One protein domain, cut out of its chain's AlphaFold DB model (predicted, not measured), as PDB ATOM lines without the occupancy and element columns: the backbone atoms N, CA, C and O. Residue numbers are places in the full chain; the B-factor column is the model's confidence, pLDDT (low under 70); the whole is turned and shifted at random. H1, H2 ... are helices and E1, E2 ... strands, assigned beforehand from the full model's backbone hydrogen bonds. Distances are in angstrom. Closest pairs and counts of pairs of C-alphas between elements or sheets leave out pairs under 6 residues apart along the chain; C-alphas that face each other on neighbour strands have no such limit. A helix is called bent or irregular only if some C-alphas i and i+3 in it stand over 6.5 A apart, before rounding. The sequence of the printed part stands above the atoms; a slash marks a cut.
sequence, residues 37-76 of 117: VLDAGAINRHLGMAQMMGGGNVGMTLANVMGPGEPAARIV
ATOM      1  N   VAL A  37      13.714 123.174 169.943       88.25
ATOM      2  CA  VAL A  37      14.711 123.744 169.036       88.25
ATOM      3  C   VAL A  37      14.883 122.803 167.858       88.25
ATOM      4  O   VAL A  37      15.133 121.611 168.034       88.25
ATOM      5  N   LEU A  38      14.752 123.355 166.656       89.12
ATOM      6  CA  LEU A  38      14.960 122.624 165.413       89.12
ATOM      7  C   LEU A  38      16.456 122.480 165.121       89.12
ATOM      8  O   LEU A  38      17.204 123.457 165.194       89.12
ATOM      9  N   ASP A  39      16.877 121.280 164.734       88.62
ATOM     10  CA  ASP A  39      18.212 121.057 164.184       88.62
ATOM     11  C   ASP A  39      18.179 121.317 162.673       88.62
ATOM     12  O   ASP A  39      17.791 120.470 161.864       88.62
ATOM     13  N   ALA A  40      18.604 122.521 162.287       88.12
ATOM     14  CA  ALA A  40      18.683 122.914 160.885       88.12
ATOM     15  C   ALA A  40      19.620 122.005 160.069       88.12
ATOM     16  O   ALA A  40      19.385 121.790 158.882       88.12
ATOM     17  N   GLY A  41      20.669 121.452 160.682       88.44
ATOM     18  CA  GLY A  41      21.578 120.516 160.034       88.44
ATOM     19  C   GLY A  41      20.891 119.193 159.712       88.44
ATOM     20  O   GLY A  41      20.986 118.729 158.575       88.44
ATOM     21  N   ALA A  42      20.168 118.619 160.675       85.62
ATOM     22  CA  ALA A  42      19.410 117.381 160.480       85.62
ATOM     23  C   ALA A  42      18.334 117.556 159.397       85.62
ATOM     24  O   ALA A  42      18.233 116.744 158.475       85.62
ATOM     25  N   ILE A  43      17.605 118.677 159.439       87.50
ATOM     26  CA  ILE A  43      16.602 119.029 158.425       87.50
ATOM     27  C   ILE A  43      17.246 119.152 157.039       87.50
ATOM     28  O   ILE A  43      16.765 118.558 156.076       87.50
ATOM     29  N   ASN A  44      18.359 119.878 156.923       88.94
ATOM     30  CA  ASN A  44      19.030 120.084 155.640       88.94
ATOM     31  C   ASN A  44      19.629 118.792 155.074       88.94
ATOM     32  O   ASN A  44      19.564 118.576 153.865       88.94
ATOM     33  N   ARG A  45      20.172 117.905 155.920       86.56
ATOM     34  CA  ARG A  45      20.623 116.569 155.498       86.56
ATOM     35  C   ARG A  45      19.458 115.758 154.942       86.56
ATOM     36  O   ARG A  45      19.573 115.195 153.854       86.56
ATOM     37  N   HIS A  46      18.335 115.746 155.659       87.31
ATOM     38  CA  HIS A  46      17.126 115.045 155.243       87.31
ATOM     39  C   HIS A  46      16.596 115.556 153.892       87.31
ATOM     40  O   HIS A  46      16.417 114.776 152.956       87.31
ATOM     41  N   LEU A  47      16.434 116.873 153.754       87.69
ATOM     42  CA  LEU A  47      15.980 117.504 152.511       87.69
ATOM     43  C   LEU A  47      16.972 117.308 151.357       87.69
ATOM     44  O   LEU A  47      16.556 117.069 150.224       87.69
ATOM     45  N   GLY A  48      18.276 117.355 151.635       87.56
ATOM     46  CA  GLY A  48      19.321 117.096 150.648       87.56
ATOM     47  C   GLY A  48      19.250 115.676 150.085       87.56
ATOM     48  O   GLY A  48      19.302 115.497 148.869       87.56
ATOM     49  N   MET A  49      19.049 114.661 150.933       86.25
ATOM     50  CA  MET A  49      18.848 113.288 150.450       86.25
ATOM     51  C   MET A  49      17.557 113.144 149.656       86.25
ATOM     52  O   MET A  49      17.570 112.510 148.604       86.25
ATOM     53  N   ALA A  50      16.461 113.760 150.106       88.06
ATOM     54  CA  ALA A  50      15.205 113.721 149.364       88.06
ATOM     55  C   ALA A  50      15.361 114.303 147.949       88.06
ATOM     56  O   ALA A  50      14.814 113.758 146.988       88.06
ATOM     57  N   GLN A  51      16.157 115.366 147.797       87.81
ATOM     58  CA  GLN A  51      16.510 115.924 146.492       87.81
ATOM     59  C   GLN A  51      17.407 114.982 145.674       87.81
ATOM     60  O   GLN A  51      17.137 114.769 144.493       87.81
ATOM     61  N   MET A  52      18.427 114.365 146.284       87.50
ATOM     62  CA  MET A  52      19.301 113.396 145.602       87.50
ATOM     63  C   MET A  52      18.556 112.134 145.143       87.50
ATOM     64  O   MET A  52      18.906 111.552 144.119       87.50
ATOM     65  N   MET A  53      17.504 111.730 145.856       88.25
ATOM     66  CA  MET A  53      16.681 110.550 145.553       88.25
ATOM     67  C   MET A  53      15.572 110.816 144.519       88.25
ATOM     68  O   MET A  53      14.625 110.040 144.407       88.25
ATOM     69  N   GLY A  54      15.685 111.896 143.740       84.00
ATOM     70  CA  GLY A  54      14.774 112.211 142.634       84.00
ATOM     71  C   GLY A  54      13.706 113.258 142.953       84.00
ATOM     72  O   GLY A  54      12.900 113.578 142.082       84.00
ATOM     73  N   GLY A  55      13.712 113.832 144.162       81.75
ATOM     74  CA  GLY A  55      12.789 114.894 144.559       81.75
ATOM     75  C   GLY A  55      11.323 114.455 144.678       81.75
ATOM     76  O   GLY A  55      10.953 113.293 144.487       81.75
ATOM     77  N   GLY A  56      10.464 115.410 145.046       81.00
ATOM     78  CA  GLY A  56       9.026 115.188 145.223       81.00
ATOM     79  C   GLY A  56       8.678 114.160 146.310       81.00
ATOM     80  O   GLY A  56       9.458 113.895 147.225       81.00
ATOM     81  N   ASN A  57       7.487 113.565 146.208       78.50
ATOM     82  CA  ASN A  57       6.974 112.617 147.208       78.50
ATOM     83  C   ASN A  57       7.783 111.310 147.272       78.50
ATOM     84  O   ASN A  57       7.918 110.718 148.345       78.50
ATOM     85  N   VAL A  58       8.336 110.861 146.140       79.38
ATOM     86  CA  VAL A  58       9.125 109.620 146.061       79.38
ATOM     87  C   VAL A  58      10.479 109.803 146.747       79.38
ATOM     88  O   VAL A  58      10.836 108.989 147.598       79.38
ATOM     89  N   GLY A  59      11.180 110.909 146.466       82.12
ATOM     90  CA  GLY A  59      12.442 111.241 147.129       82.12
ATOM     91  C   GLY A  59      12.289 111.406 148.643       82.12
ATOM     92  O   GLY A  59      13.090 110.863 149.398       82.12
ATOM     93  N   MET A  60      11.218 112.065 149.104       83.62
ATOM     94  CA  MET A  60      10.917 112.198 150.540       83.62
ATOM     95  C   MET A  60      10.629 110.851 151.214       83.62
ATOM     96  O   MET A  60      11.110 110.592 152.314       83.62
ATOM     97  N   THR A  61       9.867 109.972 150.559       84.19
ATOM     98  CA  THR A  61       9.557 108.640 151.108       84.19
ATOM     99  C   THR A  61      10.827 107.810 151.265       84.19
ATOM    100  O   THR A  61      11.025 107.167 152.294       84.19
ATOM    101  N   LEU A  62      11.715 107.856 150.272       81.38
ATOM    102  CA  LEU A  62      12.964 107.106 150.309       81.38
ATOM    103  C   LEU A  62      13.944 107.685 151.344       81.38
ATOM    104  O   LEU A  62      14.565 106.926 152.088       81.38
ATOM    105  N   ALA A  63      14.011 109.014 151.472       83.38
ATOM    106  CA  ALA A  63      14.816 109.696 152.485       83.38
ATOM    107  C   ALA A  63      14.336 109.428 153.922       83.38
ATOM    108  O   ALA A  63      15.155 109.399 154.835       83.38
ATOM    109  N   ASN A  64      13.041 109.181 154.142       82.62
ATOM    110  CA  ASN A  64      12.520 108.767 155.452       82.62
ATOM    111  C   ASN A  64      12.984 107.365 155.868       82.62
ATOM    112  O   ASN A  64      13.152 107.109 157.055       82.62
ATOM    113  N   VAL A  65      13.182 106.458 154.907       85.00
ATOM    114  CA  VAL A  65      13.612 105.076 155.182       85.00
ATOM    115  C   VAL A  65      15.134 104.969 155.281       85.00
ATOM    116  O   VAL A  65      15.648 104.202 156.086       85.00
ATOM    117  N   MET A  66      15.848 105.724 154.446       82.69
ATOM    118  CA  MET A  66      17.303 105.616 154.280       82.69
ATOM    119  C   MET A  66      18.086 106.735 154.978       82.69
ATOM    120  O   MET A  66      19.316 106.709 154.987       82.69
ATOM    121  N   GLY A  67      17.397 107.745 155.511       76.69
ATOM    122  CA  GLY A  67      18.018 108.890 156.163       76.69
ATOM    123  C   GLY A  67      18.602 108.563 157.541       76.69
ATOM    124  O   GLY A  67      18.209 107.582 158.173       76.69
ATOM    125  N   PRO A  68      19.534 109.393 158.041       71.19
ATOM    126  CA  PRO A  68      20.046 109.264 159.392       71.19
ATOM    127  C   PRO A  68      18.903 109.518 160.381       71.19
ATOM    128  O   PRO A  68      18.156 110.486 160.237       71.19
ATOM    129  N   GLY A  69      18.775 108.656 161.391       73.94
ATOM    130  CA  GLY A  69      17.743 108.738 162.435       73.94
ATOM    131  C   GLY A  69      17.961 109.868 163.446       73.94
ATOM    132  O   GLY A  69      17.647 109.709 164.623       73.94
ATOM    133  N   GLU A  70      18.554 110.980 163.021       76.81
ATOM    134  CA  GLU A  70      18.798 112.132 163.879       76.81
ATOM    135  C   GLU A  70      17.480 112.877 164.146       76.81
ATOM    136  O   GLU A  70      16.698 113.114 163.219       76.81
ATOM    137  N   PRO A  71      17.210 113.274 165.397       79.62
ATOM    138  CA  PRO A  71      16.004 114.017 165.723       79.62
ATOM    139  C   PRO A  71      16.036 115.410 165.076       79.62
ATOM    140  O   PRO A  71      16.946 116.201 165.305       79.62
ATOM    141  N   ALA A  72      15.003 115.740 164.295       83.50
ATOM    142  CA  ALA A  72      14.860 117.056 163.655       83.50
ATOM    143  C   ALA A  72      14.533 118.186 164.649       83.50
ATOM    144  O   ALA A  72      14.672 119.368 164.332       83.50
ATOM    145  N   ALA A  73      14.082 117.822 165.847       85.25
ATOM    146  CA  ALA A  73      13.789 118.737 166.932       85.25
ATOM    147  C   ALA A  73      14.240 118.120 168.254       85.25
ATOM    148  O   ALA A  73      14.053 116.925 168.482       85.25
ATOM    149  N   ARG A  74      14.782 118.954 169.136       84.56
ATOM    150  CA  ARG A  74      15.058 118.605 170.530       84.56
ATOM    151  C   ARG A  74      14.216 119.481 171.443       84.56
ATOM    152  O   ARG A  74      14.141 120.693 171.236       84.56
ATOM    153  N   ILE A  75      13.582 118.874 172.437       84.69
ATOM    154  CA  ILE A  75      12.944 119.624 173.520       84.69
ATOM    155  C   ILE A  75      14.072 120.158 174.407       84.69
ATOM    156  O   ILE A  75      15.041 119.448 174.667       84.69
ATOM    157  N   VAL A  76      14.002 121.438 174.768       81.75
ATOM    158  CA  VAL A  76      15.041 122.112 175.563       81.75
ATOM    159  C   VAL A  76      14.949 121.719 177.034       81.75
ATOM    160  O   VAL A  76      15.964 121.754 177.717       81.75
TER     161      VAL A  76
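Overview. This is residues 37 to 76 of the 117 residues of an uncharacterized protein of marine sediment metagenome (UniProt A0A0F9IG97). This is a slender rod in which a longer helix, H1, meets a shorter one, H2, near the tight link between them, the two making a V. From the far end of H2 the chain folds back through residues 67 to 72 to a short strand, E1, which pairs with residues 37 to 38 at the other end of the rod, where the printed part begins. The printed part has 40 residues, with two named helices and one named strand in the order H1, H2, E1, and its class is mostly helix. It is only just compact, close to loose, with a radius of gyration of the C-alphas of 10.4 A, and its C-alphas span 34 by 15 by 13 A.

Arrangement. Begin with the longest helix, H1, residues 40 to 52. Next look at H2, residues 56 to 66, which touches H1 with 15 pairs of C-alphas within 8 A. The closest C-alphas of the two are those of Ala 50 and Gly 59, 4.3 A apart. Their lines stand at a steep tilt of 64 degrees and they run opposite ways, with centres 10.6 A apart. In the backbones of H1 and H2 every O i to N i+4 pair is within hydrogen-bond range. Then turn to E1, residues 73 to 75, which is apart from H1 and apart from H2, with no C-alpha of either helix within 8 A of it. E1 pairs with no named strand, but residues 37 to 38, a stretch too short to bear a name, pair antiparallel with residues 73 to 74 of E1. Neither helix is bent.

Along the chain. Find C-alpha 40 at (18.683, 122.914, 160.885); from there H1 runs 18.0 A to C-alpha 52 at (19.301, 113.396, 145.602). Past residues 53 to 55, pick up H2 at C-alpha 56, Gly 56, and follow it for 15.6 A to C-alpha 66, Met 66. Then find E1, from Ala 73 to Ile 75, which ends with C-alpha 75 at (12.944, 119.624, 173.520).

Size, cuts and confidence. Look for the two C-alphas farthest apart, those of Gly 54 and Val 76, at 34.4 A. The first and last printed C-alphas, those of Val 37 and Val 76, are 6.7 A apart. The printed part has no cut; the link from H1 to H2 is tight, with 3 residues, the link from H2 to E1 is short, with 6 residues, and no link is long. In the B-factor column of this predicted model you will find a mean pLDDT of the printed part of 84.0, and no printed residue is under 70.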